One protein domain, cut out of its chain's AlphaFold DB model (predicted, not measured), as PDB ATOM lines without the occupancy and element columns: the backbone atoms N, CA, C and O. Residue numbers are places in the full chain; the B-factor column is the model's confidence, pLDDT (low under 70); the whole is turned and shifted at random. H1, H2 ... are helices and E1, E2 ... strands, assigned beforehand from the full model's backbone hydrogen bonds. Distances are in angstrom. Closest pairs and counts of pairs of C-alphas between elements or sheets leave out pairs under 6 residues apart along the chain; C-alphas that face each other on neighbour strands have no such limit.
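Overview. This is residues 476 to 626 of the 626 residues of an uncharacterized protein of Oceanococcus atlanticus (UniProt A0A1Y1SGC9). This is a small, nearly closed barrel of antiparallel strands: E3, E4, E5 and E7 make one wall, while E8, E9, E10, E1 and E2 bend round to make the opposite one, with E6 beside E8. E2 runs on into E3 and brings the two walls together again, while the loop with the short helix H1 lies beyond one end of the barrel and the tip of the hairpin E4 and E5 reaches toward the other. The printed part has 151 residues, with ten named strands and one named helix in the order E1 E2 E3 E4 E5 H1 E6 E7 E8 E9 E10; the class is mostly strand. The strands form one branched, antiparallel sheet. The whole is compact, with a radius of gyration of the C-alphas of 15.5 A, and elongated, spanning 49 by 31 by 28 A.

Arrangement. Begin at residue 476, where E1, residues 476 to 480, forms a hairpin with E2, residues 483 to 488; look for N 478 and O 486, 2.9 A apart. E2 runs on into E3, residues 490 to 498, at 71 degrees across a break of 1 residue. E3, E4, residues 504 to 516, and E5, residues 519 to 530, form a meander, each strand the antiparallel neighbour of the one before: N 495 and O 507 are 2.9 A apart, N 508 and O 527 2.8 A. Look back to E2: its closest C-alpha to E4 is that of Phe 488, 4.2 A from that of Gly 512. Next comes H1, residues 539 to 544, which is only just not on the sheet, with 4 pairs of C-alphas within 10 A; every O i to N i+4 pair in it is within hydrogen-bond range. E6, residues 551 to 556, is an edge strand, as are E2 and E3. A second meander is E7, residues 562 to 567, E8, residues 575 to 587, E9, residues 591 to 602, and E10, residues 611 to 625. E5 lies on one side of E7, with N 526 and O 564 2.9 A apart, and E8 on the other, with N 577 and O 563 at 2.8 A. E8 has three neighbours: E6, beside residues 578 to 584, and E7, beside residues 575 to 577, lie on one side of it, and E9 on the other. For E6 and E8, see N 553 and O 582, 2.8 A apart; for E8 and E9, N 583 and O 595, also 2.8 A. E9 and E10 bring N 596 and O 620 to 2.7 A, and E10 and E1 bring N 479 and O 619 to 2.7 A. E5 and E10 are apart.

Along the chain. Find C-alpha 476 at (182.431, 153.753, 153.867), where E1 begins. E3 measures 23.9 A from first to last C-alpha, E4 33.0 A and E5 33.8 A. E4 bends by 76 degrees at residue 513, E5 by 57 degrees at residue 522. H1 begins at C-alpha 539, (182.026, 177.130, 135.599). E8, 26.6 A long, bends by 90 degrees at residue 579; E9, 30.2 A, by 82 degrees at residue 599. E10, 33.4 A, bends by 91 degrees at residue 615 and ends at C-alpha 625, (193.163, 159.858, 153.167).

Size, cuts and confidence. The two C-alphas farthest apart are those of Asp 518 and Gln 537, 50.4 A. The sheet is twisted. The printed part has no cut, and no link is long. The mean pLDDT of the printed part is 89.0; look for values under 70 at residues 533 to 538 and at residue 626, the chain's last.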
ATOM      1  N   MET A 476     183.830 153.424 153.573       94.75
ATOM      2  CA  MET A 476     182.431 153.753 153.867       94.75
ATOM      3  C   MET A 476     181.900 152.854 154.986       94.75
ATOM      4  O   MET A 476     181.970 151.629 154.910       94.75
ATOM      5  N   HIS A 477     181.343 153.455 156.033       93.25
ATOM      6  CA  HIS A 477     180.886 152.779 157.245       93.25
ATOM      7  C   HIS A 477     179.391 153.008 157.416       93.25
ATOM      8  O   HIS A 477     178.933 154.141 157.573       93.25
ATOM      9  N   VAL A 478     178.625 151.925 157.385       91.25
ATOM     10  CA  VAL A 478     177.168 151.962 157.480       91.25
ATOM     11  C   VAL A 478     176.758 151.946 158.949       91.25
ATOM     12  O   VAL A 478     177.155 151.066 159.716       91.25
ATOM     13  N   HIS A 479     175.927 152.905 159.337       87.75
ATOM     14  CA  HIS A 479     175.346 153.047 160.662       87.75
ATOM     15  C   HIS A 479     173.817 153.078 160.568       87.75
ATOM     16  O   HIS A 479     173.233 153.823 159.780       87.75
ATOM     17  N   GLN A 480     173.160 152.309 161.431       83.44
ATOM     18  CA  GLN A 480     171.704 152.284 161.550       83.44
ATOM     19  C   GLN A 480     171.316 152.358 163.027       83.44
ATOM     20  O   GLN A 480     171.869 151.635 163.858       83.44
ATOM     21  N   GLY A 481     170.412 153.279 163.375       77.69
ATOM     22  CA  GLY A 481     170.015 153.510 164.771       77.69
ATOM     23  C   GLY A 481     171.196 153.853 165.694       77.69
ATOM     24  O   GLY A 481     171.237 153.403 166.836       77.69
ATOM     25  N   GLY A 482     172.205 154.563 165.176       76.44
ATOM     26  CA  GLY A 482     173.434 154.917 165.900       76.44
ATOM     27  C   GLY A 482     174.459 153.783 166.051       76.44
ATOM     28  O   GLY A 482     175.572 154.036 166.505       76.44
ATOM     29  N   SER A 483     174.132 152.556 165.640       83.12
ATOM     30  CA  SER A 483     175.034 151.402 165.723       83.12
ATOM     31  C   SER A 483     175.700 151.123 164.380       83.12
ATOM     32  O   SER A 483     175.030 151.109 163.346       83.12
ATOM     33  N   HIS A 484     177.011 150.883 164.401       87.25
ATOM     34  CA  HIS A 484     177.770 150.409 163.240       87.25
ATOM     35  C   HIS A 484     177.259 149.035 162.780       87.25
ATOM     36  O   HIS A 484     176.974 148.177 163.614       87.25
ATOM     37  N   GLN A 485     177.101 148.859 161.466       88.25
ATOM     38  CA  GLN A 485     176.550 147.650 160.843       88.25
ATOM     39  C   GLN A 485     177.577 146.941 159.956       88.25
ATOM     40  O   GLN A 485     177.771 145.731 160.072       88.25
ATOM     41  N   SER A 486     178.219 147.685 159.057       88.81
ATOM     42  CA  SER A 486     179.181 147.156 158.088       88.81
ATOM     43  C   SER A 486     180.165 148.232 157.635       88.81
ATOM     44  O   SER A 486     179.958 149.427 157.871       88.81
ATOM     45  N   SER A 487     181.248 147.795 156.996       92.19
ATOM     46  CA  SER A 487     182.320 148.652 156.501       92.19
ATOM     47  C   SER A 487     182.838 148.176 155.151       92.19
ATOM     48  O   SER A 487     182.852 146.979 154.873       92.19
ATOM     49  N   PHE A 488     183.244 149.144 154.339       94.81
ATOM     50  CA  PHE A 488     183.788 148.982 152.999       94.81
ATOM     51  C   PHE A 488     185.127 149.709 152.993       94.81
ATOM     52  O   PHE A 488     185.161 150.922 152.799       94.81
ATOM     53  N   GLU A 489     186.190 148.986 153.334       94.88
ATOM     54  CA  GLU A 489     187.541 149.525 153.581       94.88
ATOM     55  C   GLU A 489     188.557 149.015 152.544       94.88
ATOM     56  O   GLU A 489     189.707 149.453 152.523       94.88
ATOM     57  N   ASP A 490     188.151 148.088 151.670       91.88
ATOM     58  CA  ASP A 490     189.027 147.514 150.654       91.88
ATOM     59  C   ASP A 490     188.981 148.355 149.376       91.88
ATOM     60  O   ASP A 490     187.912 148.788 148.950       91.88
ATOM     61  N   GLN A 491     190.135 148.542 148.724       92.69
ATOM     62  CA  GLN A 491     190.244 149.231 147.425       92.69
ATOM     63  C   GLN A 491     189.505 150.581 147.407       92.69
ATOM     64  O   GLN A 491     188.737 150.874 146.494       92.69
ATOM     65  N   VAL A 492     189.703 151.381 148.459       93.31
ATOM     66  CA  VAL A 492     189.134 152.727 148.544       93.31
ATOM     67  C   VAL A 492     189.830 153.614 147.517       93.31
ATOM     68  O   VAL A 492     191.035 153.848 147.605       93.31
ATOM     69  N   GLU A 493     189.073 154.106 146.545       93.31
ATOM     70  CA  GLU A 493     189.567 154.978 145.481       93.31
ATOM     71  C   GLU A 493     188.702 156.235 145.405       93.31
ATOM     72  O   GLU A 493     187.476 156.151 145.479       93.31
ATOM     73  N   ALA A 494     189.324 157.400 145.216       91.94
ATOM     74  CA  ALA A 494     188.607 158.618 144.864       91.94
ATOM     75  C   ALA A 494     189.288 159.344 143.709       91.94
ATOM     76  O   ALA A 494     190.509 159.512 143.679       91.94
ATOM     77  N   VAL A 495     188.482 159.805 142.760       92.12
ATOM     78  CA  VAL A 495     188.948 160.497 141.563       92.12
ATOM     79  C   VAL A 495     188.034 161.666 141.236       92.12
ATOM     80  O   VAL A 495     186.819 161.611 141.409       92.12
ATOM     81  N   ILE A 496     188.625 162.740 140.716       90.38
ATOM     82  CA  ILE A 496     187.863 163.763 140.005       90.38
ATOM     83  C   ILE A 496     187.960 163.444 138.521       90.38
ATOM     84  O   ILE A 496     189.057 163.353 137.967       90.38
ATOM     85  N   GLY A 497     186.808 163.277 137.887       88.38
ATOM     86  CA  GLY A 497     186.706 162.890 136.491       88.38
ATOM     87  C   GLY A 497     185.575 163.611 135.780       88.38
ATOM     88  O   GLY A 497     184.890 164.462 136.342       88.38
ATOM     89  N   ASN A 498     185.386 163.248 134.516       87.19
ATOM     90  CA  ASN A 498     184.219 163.657 133.756       87.19
ATOM     91  C   ASN A 498     183.338 162.437 133.505       87.19
ATOM     92  O   ASN A 498     183.843 161.368 133.154       87.19
ATOM     93  N   THR A 499     182.025 162.604 133.622       83.31
ATOM     94  CA  THR A 499     181.066 161.608 133.144       83.31
ATOM     95  C   THR A 499     181.164 161.464 131.622       83.31
ATOM     96  O   THR A 499     181.759 162.291 130.924       83.31
ATOM     97  N   SER A 500     180.504 160.449 131.058       79.19
ATOM     98  CA  SER A 500     180.407 160.290 129.600       79.19
ATOM     99  C   SER A 500     179.746 161.479 128.892       79.19
ATOM    100  O   SER A 500     179.952 161.660 127.694       79.19
ATOM    101  N   SER A 501     178.947 162.282 129.606       80.69
ATOM    102  CA  SER A 501     178.343 163.515 129.091       80.69
ATOM    103  C   SER A 501     179.230 164.755 129.266       80.69
ATOM    104  O   SER A 501     178.837 165.829 128.825       80.69
ATOM    105  N   GLY A 502     180.425 164.620 129.854       83.06
ATOM    106  CA  GLY A 502     181.363 165.723 130.090       83.06
ATOM    107  C   GLY A 502     181.122 166.496 131.392       83.06
ATOM    108  O   GLY A 502     181.673 167.586 131.563       83.06
ATOM    109  N   GLU A 503     180.303 165.959 132.297       86.31
ATOM    110  CA  GLU A 503     180.012 166.600 133.583       86.31
ATOM    111  C   GLU A 503     181.108 166.298 134.590       86.31
ATOM    112  O   GLU A 503     181.530 165.151 134.723       86.31
ATOM    113  N   LEU A 504     181.571 167.331 135.285       89.00
ATOM    114  CA  LEU A 504     182.681 167.231 136.219       89.00
ATOM    115  C   LEU A 504     182.186 166.677 137.557       89.00
ATOM    116  O   LEU A 504     181.399 167.323 138.254       89.00
ATOM    117  N   VAL A 505     182.678 165.499 137.925       92.50
ATOM    118  CA  VAL A 505     182.241 164.779 139.121       92.50
ATOM    119  C   VAL A 505     183.415 164.383 140.001       92.50
ATOM    120  O   VAL A 505     184.519 164.114 139.526       92.50
ATOM    121  N   PHE A 506     183.148 164.312 141.297       94.19
ATOM    122  CA  PHE A 506     183.943 163.542 142.238       94.19
ATOM    123  C   PHE A 506     183.315 162.154 142.363       94.19
ATOM    124  O   PHE A 506     182.125 162.050 142.659       94.19
ATOM    125  N   GLU A 507     184.094 161.103 142.135       95.31
ATOM    126  CA  GLU A 507     183.681 159.721 142.363       95.31
ATOM    127  C   GLU A 507     184.545 159.114 143.469       95.31
ATOM    128  O   GLU A 507     185.768 159.229 143.434       95.31
ATOM    129  N   MET A 508     183.906 158.472 144.443       95.44
ATOM    130  CA  MET A 508     184.547 157.645 145.459       95.44
ATOM    131  C   MET A 508     183.968 156.237 145.378       95.44
ATOM    132  O   MET A 508     182.751 156.068 145.301       95.44
ATOM    133  N   SER A 509     184.823 155.224 145.446       96.31
ATOM    134  CA  SER A 509     184.413 153.826 145.477       96.31
ATOM    135  C   SER A 509     185.126 153.059 146.584       96.31
ATOM    136  O   SER A 509     186.232 153.421 146.980       96.31
ATOM    137  N   ALA A 510     184.457 152.048 147.133       96.31
ATOM    138  CA  ALA A 510     185.010 151.186 148.168       96.31
ATOM    139  C   ALA A 510     184.377 149.790 148.112       96.31
ATOM    140  O   ALA A 510     183.159 149.646 147.964       96.31
ATOM    141  N   HIS A 511     185.204 148.762 148.265       96.62
ATOM    142  CA  HIS A 511     184.800 147.362 148.300       96.62
ATOM    143  C   HIS A 511     184.620 146.864 149.742       96.62
ATOM    144  O   HIS A 511     185.259 147.341 150.682       96.62
ATOM    145  N   GLY A 512     183.734 145.885 149.920       94.69
ATOM    146  CA  GLY A 512     183.478 145.243 151.207       94.69
ATOM    147  C   GLY A 512     182.475 144.097 151.103       94.69
ATOM    148  O   GLY A 512     182.306 143.493 150.043       94.69
ATOM    149  N   GLU A 513     181.783 143.812 152.205       93.44
ATOM    150  CA  GLU A 513     180.684 142.843 152.254       93.44
ATOM    151  C   GLU A 513     179.382 143.522 152.691       93.44
ATOM    152  O   GLU A 513     179.365 144.342 153.615       93.44
ATOM    153  N   ALA A 514     178.265 143.122 152.085       91.31
ATOM    154  CA  ALA A 514     176.933 143.541 152.507       91.31
ATOM    155  C   ALA A 514     176.034 142.332 152.781       91.31
ATOM    156  O   ALA A 514     176.133 141.289 152.127       91.31
ATOM    157  N   ASN A 515     175.135 142.483 153.754       88.56
ATOM    158  CA  ASN A 515     174.117 141.477 154.032       88.56
ATOM    159  C   ASN A 515     172.926 141.672 153.083       88.56
ATOM    160  O   ASN A 515     172.418 142.788 152.947       88.56
ATOM    161  N   PHE A 516     172.432 140.581 152.502       88.69
ATOM    162  CA  PHE A 516     171.148 140.544 151.807       88.69
ATOM    163  C   PHE A 516     170.417 139.242 152.151       88.69
ATOM    164  O   PHE A 516     170.914 138.142 151.902       88.69
ATOM    165  N   GLY A 517     169.245 139.363 152.782       87.62
ATOM    166  CA  GLY A 517     168.607 138.229 153.453       87.62
ATOM    167  C   GLY A 517     169.497 137.680 154.574       87.62
ATOM    168  O   GLY A 517     170.019 138.448 155.378       87.62
ATOM    169  N   ASP A 518     169.694 136.362 154.596       91.31
ATOM    170  CA  ASP A 518     170.539 135.668 155.583       91.31
ATOM    171  C   ASP A 518     171.994 135.463 155.108       91.31
ATOM    172  O   ASP A 518     172.793 134.830 155.800       91.31
ATOM    173  N   ASN A 519     172.346 135.976 153.924       93.81
ATOM    174  CA  ASN A 519     173.645 135.765 153.288       93.81
ATOM    175  C   ASN A 519     174.473 137.056 153.232       93.81
ATOM    176  O   ASN A 519     173.941 138.169 153.247       93.81
ATOM    177  N   ARG A 520     175.792 136.883 153.117       92.81
ATOM    178  CA  ARG A 520     176.758 137.949 152.836       92.81
ATOM    179  C   ARG A 520     177.291 137.818 151.426       92.81
ATOM    180  O   ARG A 520     177.639 136.714 151.009       92.81
ATOM    181  N   TYR A 521     177.383 138.947 150.741       94.94
ATOM    182  CA  TYR A 521     177.880 139.029 149.377       94.94
ATOM    183  C   TYR A 521     178.994 140.078 149.295       94.94
ATOM    184  O   TYR A 521     178.884 141.115 149.963       94.94
ATOM    185  N   PRO A 522     180.044 139.843 148.485       96.31
ATOM    186  CA  PRO A 522     180.980 140.892 148.109       96.31
ATOM    187  C   PRO A 522     180.223 142.054 147.475       96.31
ATOM    188  O   PRO A 522     179.275 141.848 146.714       96.31
ATOM    189  N   ALA A 523     180.622 143.271 147.805       96.19
ATOM    190  CA  ALA A 523     179.853 144.457 147.494       96.19
ATOM    191  C   ALA A 523     180.760 145.638 147.136       96.19
ATOM    192  O   ALA A 523     181.846 145.791 147.694       96.19
ATOM    193  N   LEU A 524     180.287 146.477 146.217       96.50
ATOM    194  CA  LEU A 524     180.907 147.740 145.825       96.50
ATOM    195  C   LEU A 524     179.961 148.885 146.176       96.50
ATOM    196  O   LEU A 524     178.827 148.919 145.691       96.50
ATOM    197  N   PHE A 525     180.449 149.829 146.974       95.19
ATOM    198  CA  PHE A 525     179.830 151.138 147.122       95.19
ATOM    199  C   PHE A 525     180.469 152.137 146.165       95.19
ATOM    200  O   PHE A 525     181.692 152.198 146.055       95.19
ATOM    201  N   ARG A 526     179.637 152.951 145.513       96.31
ATOM    202  CA  ARG A 526     180.076 154.035 144.632       96.31
ATOM    203  C   ARG A 526     179.287 155.303 144.918       96.31
ATOM    204  O   ARG A 526     178.066 155.303 144.800       96.31
ATOM    205  N   LEU A 527     179.983 156.369 145.287       96.50
ATOM    206  CA  LEU A 527     179.442 157.706 145.486       96.50
ATOM    207  C   LEU A 527     179.915 158.611 144.350       96.50
ATOM    208  O   LEU A 527     181.114 158.774 144.163       96.50
ATOM    209  N   GLN A 528     178.986 159.246 143.648       95.88
ATOM    210  CA  GLN A 528     179.254 160.251 142.627       95.88
ATOM    211  C   GLN A 528     178.634 161.583 143.058       95.88
ATOM    212  O   GLN A 528     177.459 161.621 143.422       95.88
ATOM    213  N   LEU A 529     179.404 162.670 142.998       94.50
ATOM    214  CA  LEU A 529     178.981 164.029 143.340       94.50
ATOM    215  C   LEU A 529     179.269 164.984 142.182       94.50
ATOM    216  O   LEU A 529     180.390 165.044 141.683       94.50
ATOM    217  N   ASP A 530     178.269 165.762 141.788       91.44
ATOM    218  CA  ASP A 530     178.376 166.817 140.785       91.44
ATOM    219  C   ASP A 530     179.012 168.072 141.384       91.44
ATOM    220  O   ASP A 530     178.454 168.711 142.280       91.44
ATOM    221  N   LEU A 531     180.186 168.435 140.869       87.25
ATOM    222  CA  LEU A 531     180.962 169.570 141.363       87.25
ATOM    223  C   LEU A 531     180.512 170.915 140.766       87.25
ATOM    224  O   LEU A 531     180.955 171.961 141.241       87.25
ATOM    225  N   LEU A 532     179.640 170.917 139.751       79.25
ATOM    226  CA  LEU A 532     179.225 172.118 139.016       79.25
ATOM    227  C   LEU A 532     177.771 172.535 139.252       79.25
ATOM    228  O   LEU A 532     177.442 173.686 138.959       79.25
ATOM    229  N   ASN A 533     176.932 171.666 139.830       67.12
ATOM    230  CA  ASN A 533     175.484 171.869 140.046       67.12
ATOM    231  C   ASN A 533     175.106 173.227 140.686       67.12
ATOM    232  O   ASN A 533     173.981 173.702 140.563       67.12
ATOM    233  N   GLN A 534     176.046 173.896 141.363       60.25
ATOM    234  CA  GLN A 534     175.821 175.185 142.029       60.25
ATOM    235  C   GLN A 534     176.850 176.278 141.677       60.25
ATOM    236  O   GLN A 534     176.853 177.345 142.292       60.25
ATOM    237  N   ALA A 535     177.711 176.046 140.681       60.59
ATOM    238  CA  ALA A 535     178.862 176.896 140.347       60.59
ATOM    239  C   ALA A 535     178.672 177.752 139.076       60.59
ATOM    240  O   ALA A 535     179.650 178.180 138.462       60.59
ATOM    241  N   SER A 536     177.426 178.024 138.668       55.84
ATOM    242  CA  SER A 536     177.090 178.564 137.334       55.84
ATOM    243  C   SER A 536     177.809 179.860 136.931       55.84
ATOM    244  O   SER A 536     177.997 180.109 135.744       55.84
ATOM    245  N   GLN A 537     178.250 180.685 137.886       59.88
ATOM    246  CA  GLN A 537     178.960 181.941 137.599       59.88
ATOM    247  C   GLN A 537     180.468 181.767 137.351       59.88
ATOM    248  O   GLN A 537     181.095 182.666 136.796       59.88
ATOM    249  N   HIS A 538     181.049 180.617 137.706       66.31
ATOM    250  CA  HIS A 538     182.495 180.372 137.629       66.31
ATOM    251  C   HIS A 538     182.838 179.038 136.955       66.31
ATOM    252  O   HIS A 538     183.951 178.540 137.108       66.31
ATOM    253  N   GLU A 539     181.904 178.465 136.192       72.44
ATOM    254  CA  GLU A 539     182.026 177.130 135.599       72.44
ATOM    255  C   GLU A 539     183.371 176.910 134.880       72.44
ATOM    256  O   GLU A 539     184.004 175.874 135.060       72.44
ATOM    257  N   ALA A 540     183.863 177.905 134.134       76.50
ATOM    258  CA  ALA A 540     185.158 177.826 133.457       76.50
ATOM    259  C   ALA A 540     186.340 177.639 134.431       76.50
ATOM    260  O   ALA A 540     187.196 176.785 134.195       76.50
ATOM    261  N   SER A 541     186.376 178.396 135.533       73.50
ATOM    262  CA  SER A 541     187.422 178.290 136.561       73.50
ATOM    263  C   SER A 541     187.338 176.952 137.304       73.50
ATOM    264  O   SER A 541     188.366 176.309 137.512       73.50
ATOM    265  N   TYR A 542     186.124 176.493 137.633       76.31
ATOM    266  CA  TYR A 542     185.901 175.180 138.252       76.31
ATOM    267  C   TYR A 542     186.319 174.027 137.328       76.31
ATOM    268  O   TYR A 542     186.915 173.060 137.785       76.31
ATOM    269  N   ARG A 543     186.051 174.121 136.020       79.88
ATOM    270  CA  ARG A 543     186.470 173.098 135.049       79.88
ATOM    271  C   ARG A 543     187.982 173.059 134.851       79.88
ATOM    272  O   ARG A 543     188.523 171.978 134.643       79.88
ATOM    273  N   ALA A 544     188.656 174.208 134.903       80.12
ATOM    274  CA  ALA A 544     190.108 174.269 134.776       80.12
ATOM    275  C   ALA A 544     190.800 173.599 135.969       80.12
ATOM    276  O   ALA A 544     191.655 172.742 135.764       80.12
ATOM    277  N   ASN A 545     190.382 173.942 137.193       79.00
ATOM    278  CA  ASN A 545     190.910 173.362 138.422       79.00
ATOM    279  C   ASN A 545     189.766 173.047 139.412       79.00
ATOM    280  O   ASN A 545     189.408 173.897 140.234       79.00
ATOM    281  N   PRO A 546     189.211 171.824 139.363       84.31
ATOM    282  CA  PRO A 546     188.106 171.406 140.224       84.31
ATOM    283  C   PRO A 546     188.463 171.521 141.710       84.31
ATOM    284  O   PRO A 546     189.557 171.068 142.073       84.31
ATOM    285  N   PRO A 547     187.588 172.073 142.572       87.25
ATOM    286  CA  PRO A 547     187.768 171.979 144.014       87.25
ATOM    287  C   PRO A 547     187.432 170.575 144.510       87.25
ATOM    288  O   PRO A 547     186.765 169.792 143.827       87.25
ATOM    289  N   TRP A 548     187.878 170.263 145.724       91.31
ATOM    290  CA  TRP A 548     187.363 169.097 146.433       91.31
ATOM    291  C   TRP A 548     185.872 169.274 146.759       91.31
ATOM    292  O   TRP A 548     185.423 170.409 146.942       91.31
ATOM    293  N   PRO A 549     185.081 168.184 146.825       92.12
ATOM    294  CA  PRO A 549     183.677 168.292 147.198       92.12
ATOM    295  C   PRO A 549     183.551 168.862 148.616       92.12
ATOM    296  O   PRO A 549     184.251 168.431 149.525       92.12
ATOM    297  N   ARG A 550     182.647 169.823 148.815       92.81
ATOM    298  CA  ARG A 550     182.383 170.452 150.117       92.81
ATOM    299  C   ARG A 550     180.939 170.929 150.195       92.81
ATOM    300  O   ARG A 550     180.394 171.440 149.214       92.81
ATOM    301  N   GLY A 551     180.324 170.812 151.366       94.19
ATOM    302  CA  GLY A 551     178.948 171.240 151.592       94.19
ATOM    303  C   GLY A 551     177.940 170.113 151.430       94.19
ATOM    304  O   GLY A 551     178.217 168.963 151.767       94.19
ATOM    305  N   LEU A 552     176.745 170.475 150.972       93.94
ATOM    306  CA  LEU A 552     175.589 169.595 150.900       93.94
ATOM    307  C   LEU A 552     175.273 169.235 149.444       93.94
ATOM    308  O   LEU A 552     175.165 170.118 148.597       93.94
ATOM    309  N   TYR A 553     175.092 167.947 149.166       94.31
ATOM    310  CA  TYR A 553     174.756 167.429 147.842       94.31
ATOM    311  C   TYR A 553     173.470 166.603 147.934       94.31
ATOM    312  O   TYR A 553     173.499 165.510 148.505       94.31
ATOM    313  N   PRO A 554     172.335 167.083 147.405       93.19
ATOM    314  CA  PRO A 554     171.088 166.331 147.449       93.19
ATOM    315  C   PRO A 554     171.178 165.100 146.541       93.19
ATOM    316  O   PRO A 554     171.662 165.190 145.409       93.19
ATOM    317  N   LEU A 555     170.702 163.959 147.037       93.44
ATOM    318  CA  LEU A 555     170.575 162.706 146.296       93.44
ATOM    319  C   LEU A 555     169.134 162.596 145.810       93.44
ATOM    320  O   LEU A 555     168.231 162.277 146.581       93.44
ATOM    321  N   THR A 556     168.911 162.879 144.532       89.88
ATOM    322  CA  THR A 556     167.582 162.831 143.912       89.88
ATOM    323  C   THR A 556     167.626 162.016 142.631       89.88
ATOM    324  O   THR A 556     168.641 161.977 141.942       89.88
ATOM    325  N   SER A 557     166.496 161.426 142.238       82.56
ATOM    326  CA  SER A 557     166.395 160.696 140.957       82.56
ATOM    327  C   SER A 557     166.728 161.528 139.702       82.56
ATOM    328  O   SER A 557     166.926 160.962 138.631       82.56
ATOM    329  N   SER A 558     166.767 162.859 139.816       79.69
ATOM    330  CA  SER A 558     167.079 163.795 138.730       79.69
ATOM    331  C   SER A 558     168.476 164.413 138.816       79.69
ATOM    332  O   SER A 558     168.855 165.144 137.904       79.69
ATOM    333  N   SER A 559     169.225 164.180 139.898       82.75
ATOM    334  CA  SER A 559     170.567 164.744 140.079       82.75
ATOM    335  C   SER A 559     171.649 163.812 139.548       82.75
ATOM    336  O   SER A 559     171.496 162.596 139.550       82.75
ATOM    337  N   LEU A 560     172.791 164.391 139.182       86.81
ATOM    338  CA  LEU A 560     174.024 163.646 138.913       86.81
ATOM    339  C   LEU A 560     174.697 163.120 140.194       86.81
ATOM    340  O   LEU A 560     175.610 162.299 140.108       86.81
ATOM    341  N   ASN A 561     174.242 163.574 141.367       93.38
ATOM    342  CA  ASN A 561     174.647 163.019 142.652       93.38
ATOM    343  C   ASN A 561     173.959 161.665 142.856       93.38
ATOM    344  O   ASN A 561     172.727 161.611 142.904       93.38
ATOM    345  N   VAL A 562     174.739 160.595 142.986       93.62
ATOM    346  CA  VAL A 562     174.223 159.229 143.121       93.62
ATOM    347  C   VAL A 562     175.086 158.458 144.110       93.62
ATOM    348  O   VAL A 562     176.310 158.526 144.060       93.62
ATOM    349  N   LEU A 563     174.447 157.696 144.990       96.12
ATOM    350  CA  LEU A 563     175.081 156.616 145.728       96.12
ATOM    351  C   LEU A 563     174.519 155.281 145.243       96.12
ATOM    352  O   LEU A 563     173.302 155.094 145.192       96.12
ATOM    353  N   GLU A 564     175.407 154.343 144.958       95.62
ATOM    354  CA  GLU A 564     175.066 153.019 144.458       95.62
ATOM    355  C   GLU A 564     175.693 151.931 145.322       95.62
ATOM    356  O   GLU A 564     176.854 152.037 145.722       95.62
ATOM    357  N   LEU A 565     174.933 150.860 145.546       95.88
ATOM    358  CA  LEU A 565     175.438 149.585 146.043       95.88
ATOM    359  C   LEU A 565     175.263 148.534 144.947       95.88
ATOM    360  O   LEU A 565     174.178 148.422 144.363       95.88
ATOM    361  N   ARG A 566     176.317 147.759 144.691       96.94
ATOM    362  CA  ARG A 566     176.300 146.606 143.780       96.94
ATOM    363  C   ARG A 566     176.787 145.359 144.506       96.94
ATOM    364  O   ARG A 566     177.857 145.412 145.109       96.94
ATOM    365  N   LEU A 567     176.034 144.263 144.445       96.12
ATOM    366  CA  LEU A 567     176.399 142.975 145.043       96.12
ATOM    367  C   LEU A 567     176.870 141.985 143.978       96.12
ATOM    368  O   LEU A 567     176.184 141.746 142.982       96.12
ATOM    369  N   ASP A 568     178.008 141.338 144.216       94.94
ATOM    370  CA  ASP A 568     178.465 140.241 143.370       94.94
ATOM    371  C   ASP A 568     177.658 138.966 143.666       94.94
ATOM    372  O   ASP A 568     177.565 138.502 144.804       94.94
ATOM    373  N   GLY A 569     177.050 138.401 142.624       93.06
ATOM    374  CA  GLY A 569     176.241 137.187 142.710       93.06
ATOM    375  C   GLY A 569     174.798 137.366 143.202       93.06
ATOM    376  O   GLY A 569     174.054 136.389 143.160       93.06
ATOM    377  N   GLU A 570     174.369 138.573 143.599       94.75
ATOM    378  CA  GLU A 570     172.994 138.838 144.073       94.75
ATOM    379  C   GLU A 570     172.443 140.210 143.627       94.75
ATOM    380  O   GLU A 570     172.242 141.106 144.449       94.75
ATOM    381  N   PRO A 571     172.129 140.397 142.327       92.56
ATOM    382  CA  PRO A 571     171.703 141.696 141.799       92.56
ATOM    383  C   PRO A 571     170.431 142.251 142.448       92.56
ATOM    384  O   PRO A 571     170.228 143.461 142.479       92.56
ATOM    385  N   ALA A 572     169.558 141.394 142.992       91.31
ATOM    386  CA  ALA A 572     168.339 141.830 143.681       91.31
ATOM    387  C   ALA A 572     168.627 142.715 144.909       91.31
ATOM    388  O   ALA A 572     167.754 143.475 145.341       91.31
ATOM    389  N   GLY A 573     169.842 142.621 145.461       90.50
ATOM    390  CA  GLY A 573     170.307 143.466 146.549       90.50
ATOM    391  C   GLY A 573     170.922 144.801 146.116       90.50
ATOM    392  O   GLY A 573     171.138 145.646 146.989       90.50
ATOM    393  N   ASP A 574     171.131 145.025 144.815       94.69
ATOM    394  CA  ASP A 574     171.616 146.297 144.275       94.69
ATOM    395  C   ASP A 574     170.634 147.431 144.573       94.69
ATOM    396  O   ASP A 574     169.409 147.248 144.518       94.69
ATOM    397  N   PHE A 575     171.163 148.627 144.822       94.56
ATOM    398  CA  PHE A 575     170.332 149.820 144.906       94.56
ATOM    399  C   PHE A 575     171.005 151.074 144.361       94.56
ATOM    400  O   PHE A 575     172.230 151.190 144.368       94.56
ATOM    401  N   ASP A 576     170.162 152.036 143.987       94.44
ATOM    402  CA  ASP A 576     170.525 153.416 143.668       94.44
ATOM    403  C   ASP A 576     169.809 154.376 144.621       94.44
ATOM    404  O   ASP A 576     168.617 154.220 144.903       94.44
ATOM    405  N   SER A 577     170.507 155.387 145.128       94.94
ATOM    406  CA  SER A 577     169.886 156.434 145.938       94.94
ATOM    407  C   SER A 577     168.861 157.215 145.123       94.94
ATOM    408  O   SER A 577     169.156 157.668 144.019       94.94
ATOM    409  N   THR A 578     167.678 157.439 145.694       93.94
ATOM    410  CA  THR A 578     166.635 158.270 145.064       93.94
ATOM    411  C   THR A 578     166.195 159.448 145.917       93.94
ATOM    412  O   THR A 578     165.613 160.386 145.371       93.94
ATOM    413  N   GLU A 579     166.465 159.394 147.221       94.50
ATOM    414  CA  GLU A 579     166.185 160.466 148.169       94.50
ATOM    415  C   GLU A 579     167.186 160.413 149.330       94.50
ATOM    416  O   GLU A 579     167.434 159.352 149.921       94.50
ATOM    417  N   GLY A 580     167.766 161.566 149.641       93.88
ATOM    418  CA  GLY A 580     168.769 161.725 150.679       93.88
ATOM    419  C   GLY A 580     169.673 162.919 150.405       93.88
ATOM    420  O   GLY A 580     169.393 163.746 149.538       93.88
ATOM    421  N   PHE A 581     170.790 162.991 151.117       94.75
ATOM    422  CA  PHE A 581     171.830 163.982 150.871       94.75
ATOM    423  C   PHE A 581     173.198 163.474 151.322       94.75
ATOM    424  O   PHE A 581     173.311 162.573 152.152       94.75
ATOM    425  N   VAL A 582     174.244 164.094 150.792       95.62
ATOM    426  CA  VAL A 582     175.630 163.898 151.207       95.62
ATOM    427  C   VAL A 582     176.144 165.194 151.803       95.62
ATOM    428  O   VAL A 582     176.081 166.246 151.176       95.62
ATOM    429  N   LEU A 583     176.650 165.109 153.025       96.12
ATOM    430  CA  LEU A 583     177.378 166.163 153.707       96.12
ATOM    431  C   LEU A 583     178.872 165.884 153.566       96.12
ATOM    432  O   LEU A 583     179.335 164.864 154.068       96.12
ATOM    433  N   VAL A 584     179.622 166.790 152.949       95.94
ATOM    434  CA  VAL A 584     181.091 166.752 152.923       95.94
ATOM    435  C   VAL A 584     181.611 167.926 153.741       95.94
ATOM    436  O   VAL A 584     181.449 169.080 153.340       95.94
ATOM    437  N   ALA A 585     182.163 167.641 154.920       93.06
ATOM    438  CA  ALA A 585     182.540 168.682 155.876       93.06
ATOM    439  C   ALA A 585     184.028 169.037 155.804       93.06
ATOM    440  O   ALA A 585     184.366 170.219 155.856       93.06
ATOM    441  N   GLU A 586     184.884 168.027 155.646       92.62
ATOM    442  CA  GLU A 586     186.334 168.177 155.506       92.62
ATOM    443  C   GLU A 586     186.739 167.795 154.085       92.62
ATOM    444  O   GLU A 586     186.275 166.783 153.550       92.62
ATOM    445  N   ALA A 587     187.581 168.619 153.469       92.19
ATOM    446  CA  ALA A 587     187.981 168.444 152.079       92.19
ATOM    447  C   ALA A 587     189.313 169.150 151.782       92.19
ATOM    448  O   ALA A 587     189.359 170.350 151.493       92.19
ATOM    449  N   SER A 588     190.403 168.390 151.836       90.25
ATOM    450  CA  SER A 588     191.766 168.828 151.534       90.25
ATOM    451  C   SER A 588     192.523 167.762 150.739       90.25
ATOM    452  O   SER A 588     192.052 166.641 150.556       90.25
ATOM    453  N   ASN A 589     193.738 168.089 150.301       85.56
ATOM    454  CA  ASN A 589     194.640 167.130 149.671       85.56
ATOM    455  C   ASN A 589     195.058 165.997 150.609       85.56
ATOM    456  O   ASN A 589     195.569 165.007 150.109       85.56
ATOM    457  N   GLN A 590     194.871 166.130 151.923       87.44
ATOM    458  CA  GLN A 590     195.220 165.098 152.896       87.44
ATOM    459  C   GLN A 590     194.034 164.194 153.223       87.44
ATOM    460  O   GLN A 590     194.227 163.011 153.487       87.44
ATOM    461  N   ARG A 591     192.819 164.757 153.241       90.75
ATOM    462  CA  ARG A 591     191.632 164.071 153.752       90.75
ATOM    463  C   ARG A 591     190.345 164.629 153.161       90.75
ATOM    464  O   ARG A 591     190.175 165.846 153.076       90.75
ATOM    465  N   ILE A 592     189.413 163.735 152.844       93.69
ATOM    466  CA  ILE A 592     188.014 164.065 152.562       93.69
ATOM    467  C   ILE A 592     187.142 163.214 153.484       93.69
ATOM    468  O   ILE A 592     187.269 161.989 153.495       93.69
ATOM    469  N   SER A 593     186.248 163.842 154.244       94.69
ATOM    470  CA  SER A 593     185.311 163.136 155.126       94.69
ATOM    471  C   SER A 593     183.918 163.746 155.101       94.69
ATOM    472  O   SER A 593     183.705 164.962 154.995       94.69
ATOM    473  N   GLY A 594     182.936 162.860 155.226       95.19
ATOM    474  CA  GLY A 594     181.535 163.219 155.135       95.19
ATOM    475  C   GLY A 594     180.588 162.176 155.708       95.19
ATOM    476  O   GLY A 594     180.977 161.151 156.274       95.19
ATOM    477  N   SER A 595     179.300 162.463 155.565       94.88
ATOM    478  CA  SER A 595     178.214 161.555 155.907       94.88
ATOM    479  C   SER A 595     177.123 161.628 154.853       94.88
ATOM    480  O   SER A 595     176.723 162.701 154.418       94.88
ATOM    481  N   ILE A 596     176.610 160.472 154.477       94.50
ATOM    482  CA  ILE A 596     175.497 160.278 153.564       94.50
ATOM    483  C   ILE A 596     174.285 159.919 154.415       94.50
ATOM    484  O   ILE A 596     174.374 159.072 155.305       94.50
ATOM    485  N   PHE A 597     173.162 160.564 154.142       93.38
ATOM    486  CA  PHE A 597     171.882 160.307 154.780       93.38
ATOM    487  C   PHE A 597     170.913 159.861 153.698       93.38
ATOM    488  O   PHE A 597     170.610 160.629 152.787       93.38
ATOM    489  N   LEU A 598     170.443 158.621 153.779       93.31
ATOM    490  CA  LEU A 598     169.543 158.037 152.789       93.31
ATOM    491  C   LEU A 598     168.184 157.788 153.421       93.31
ATOM    492  O   LEU A 598     168.074 157.058 154.408       93.31
ATOM    493  N   THR A 599     167.147 158.358 152.820       93.06
ATOM    494  CA  THR A 599     165.754 158.092 153.194       93.06
ATOM    495  C   THR A 599     165.105 157.118 152.228       93.06
ATOM    496  O   THR A 599     164.236 156.351 152.637       93.06
ATOM    497  N   LYS A 600     165.540 157.096 150.960       94.12
ATOM    498  CA  LYS A 600     164.940 156.238 149.939       94.12
ATOM    499  C   LYS A 600     165.924 155.764 148.882       94.12
ATOM    500  O   LYS A 600     166.661 156.552 148.280       94.12
ATOM    501  N   VAL A 601     165.846 154.480 148.556       94.44
ATOM    502  CA  VAL A 601     166.621 153.862 147.476       94.44
ATOM    503  C   VAL A 601     165.710 153.114 146.507       94.44
ATOM    504  O   VAL A 601     164.613 152.686 146.864       94.44
ATOM    505  N   TRP A 602     166.160 152.958 145.270       93.94
ATOM    506  CA  TRP A 602     165.516 152.162 144.236       93.94
ATOM    507  C   TRP A 602     166.279 150.860 144.023       93.94
ATOM    508  O   TRP A 602     167.491 150.892 143.839       93.94
ATOM    509  N   ARG A 603     165.572 149.723 144.022       91.94
ATOM    510  CA  ARG A 603     166.146 148.397 143.751       91.94
ATOM    511  C   ARG A 603     165.741 147.922 142.354       91.94
ATOM    512  O   ARG A 603     164.676 147.311 142.211       91.94
ATOM    513  N   PRO A 604     166.540 148.199 141.310       88.12
ATOM    514  CA  PRO A 604     166.133 147.957 139.924       88.12
ATOM    515  C   PRO A 604     165.961 146.471 139.585       88.12
ATOM    516  O   PRO A 604     165.167 146.138 138.706       88.12
ATOM    517  N   HIS A 605     166.674 145.582 140.279       89.50
ATOM    518  CA  HIS A 605     166.705 144.146 139.981       89.50
ATOM    519  C   HIS A 605     165.929 143.289 140.993       89.50
ATOM    520  O   HIS A 605     165.986 142.060 140.935       89.50
ATOM    521  N   ALA A 606     165.199 143.907 141.927       86.25
ATOM    522  CA  ALA A 606     164.319 143.168 142.823       86.25
ATOM    523  C   ALA A 606     163.189 142.472 142.023       86.25
ATOM    524  O   ALA A 606     162.751 143.007 140.999       86.25
ATOM    525  N   PRO A 607     162.652 141.320 142.486       81.12
ATOM    526  CA  PRO A 607     161.585 140.589 141.784       81.12
ATOM    527  C   PRO A 607     160.362 141.451 141.440       81.12
ATOM    528  O   PRO A 607     159.692 141.230 140.432       81.12
ATOM    529  N   VAL A 608     160.093 142.448 142.285       79.88
ATOM    530  CA  VAL A 608     159.256 143.603 141.974       79.88
ATOM    531  C   VAL A 608     160.109 144.828 142.298       79.88
ATOM    532  O   VAL A 608     160.451 144.989 143.470       79.88
ATOM    533  N   PRO A 609     160.481 145.665 141.312       75.50
ATOM    534  CA  PRO A 609     161.228 146.885 141.577       75.50
ATOM    535  C   PRO A 609     160.424 147.784 142.515       75.50
ATOM    536  O   PRO A 609     159.324 148.235 142.183       75.50
ATOM    537  N   VAL A 610     160.943 147.975 143.725       80.50
ATOM    538  CA  VAL A 610     160.271 148.717 144.790       80.50
ATOM    539  C   VAL A 610     161.220 149.761 145.357       80.50
ATOM    540  O   VAL A 610     162.409 149.482 145.528       80.50
ATOM    541  N   PRO A 611     160.711 150.967 145.657       87.75
ATOM    542  CA  PRO A 611     161.446 151.871 146.511       87.75
ATOM    543  C   PRO A 611     161.515 151.273 147.918       87.75
ATOM    544  O   PRO A 611     160.495 150.857 148.470       87.75
ATOM    545  N   GLU A 612     162.704 151.259 148.501       89.44
ATOM    546  CA  GLU A 612     162.897 150.969 149.918       89.44
ATOM    547  C   GLU A 612     163.062 152.286 150.669       89.44
ATOM    548  O   GLU A 612     163.771 153.182 150.207       89.44
ATOM    549  N   VAL A 613     162.369 152.408 151.798       91.50
ATOM    550  CA  VAL A 613     162.366 153.601 152.647       91.50
ATOM    551  C   VAL A 613     163.031 153.258 153.973       91.50
ATOM    552  O   VAL A 613     162.684 152.251 154.590       91.50
ATOM    553  N   TYR A 614     163.950 154.110 154.417       88.31
ATOM    554  CA  TYR A 614     164.631 153.996 155.702       88.31
ATOM    555  C   TYR A 614     164.050 155.006 156.698       88.31
ATOM    556  O   TYR A 614     164.121 156.213 156.472       88.31
ATOM    557  N   ASP A 615     163.491 154.508 157.804       86.62
ATOM    558  CA  ASP A 615     163.033 155.317 158.940       86.62
ATOM    559  C   ASP A 615     163.429 154.625 160.268       86.62
ATOM    560  O   ASP A 615     162.864 153.576 160.599       86.62
ATOM    561  N   PRO A 616     164.436 155.136 161.010       85.94
ATOM    562  CA  PRO A 616     165.205 156.353 160.729       85.94
ATOM    563  C   PRO A 616     166.102 156.219 159.479       85.94
ATOM    564  O   PRO A 616     166.373 155.094 159.046       85.94
ATOM    565  N   PRO A 617     166.599 157.342 158.919       88.44
ATOM    566  CA  PRO A 617     167.472 157.328 157.746       88.44
ATOM    567  C   PRO A 617     168.706 156.436 157.931       88.44
ATOM    568  O   PRO A 617     169.273 156.357 159.027       88.44
ATOM    569  N   LEU A 618     169.156 155.804 156.845       90.56
ATOM    570  CA  LEU A 618     170.430 155.090 156.823       90.56
ATOM    571  C   LEU A 618     171.570 156.111 156.774       90.56
ATOM    572  O   LEU A 618     171.575 156.993 155.912       90.56
ATOM    573  N   ILE A 619     172.529 155.991 157.691       91.75
ATOM    574  CA  ILE A 619     173.670 156.902 157.788       91.75
ATOM    575  C   ILE A 619     174.909 156.157 157.317       91.75
ATOM    576  O   ILE A 619     175.255 155.123 157.879       91.75
ATOM    577  N   ILE A 620     175.610 156.684 156.321       93.38
ATOM    578  CA  ILE A 620     176.888 156.130 155.869       93.38
ATOM    579  C   ILE A 620     177.944 157.196 156.062       93.38
ATOM    580  O   ILE A 620     177.871 158.257 155.454       93.38
ATOM    581  N   ARG A 621     178.926 156.937 156.913       93.69
ATOM    582  CA  ARG A 621     180.056 157.846 157.092       93.69
ATOM    583  C   ARG A 621     181.174 157.416 156.181       93.69
ATOM    584  O   ARG A 621     181.395 156.219 156.033       93.69
ATOM    585  N   PHE A 622     181.874 158.372 155.601       94.81
ATOM    586  CA  PHE A 622     182.999 158.055 154.745       94.81
ATOM    587  C   PHE A 622     184.188 158.941 155.059       94.81
ATOM    588  O   PHE A 622     184.041 160.097 155.468       94.81
ATOM    589  N   GLN A 623     185.358 158.365 154.842       94.81
ATOM    590  CA  GLN A 623     186.635 159.038 154.917       94.81
ATOM    591  C   GLN A 623     187.545 158.477 153.832       94.81
ATOM    592  O   GLN A 623     187.509 157.285 153.537       94.81
ATOM    593  N   ILE A 624     188.374 159.333 153.260       92.38
ATOM    594  CA  ILE A 624     189.528 158.921 152.475       92.38
ATOM    595  C   ILE A 624     190.713 159.814 152.825       92.38
ATOM    596  O   ILE A 624     190.555 161.034 152.940       92.38
ATOM    597  N   SER A 625     191.878 159.195 152.992       89.06
ATOM    598  CA  SER A 625     193.163 159.858 153.167       89.06
ATOM    599  C   SER A 625     194.023 159.624 151.919       89.06
ATOM    600  O   SER A 625     193.946 158.555 151.312       89.06
ATOM    601  N   ASN A 626     194.809 160.624 151.510       67.69
ATOM    602  CA  ASN A 626     195.704 160.533 150.341       67.69
ATOM    603  C   ASN A 626     197.145 160.181 150.711       67.69
ATOM    604  O   ASN A 626     197.609 160.611 151.794       67.69
TER     605      ASN A 626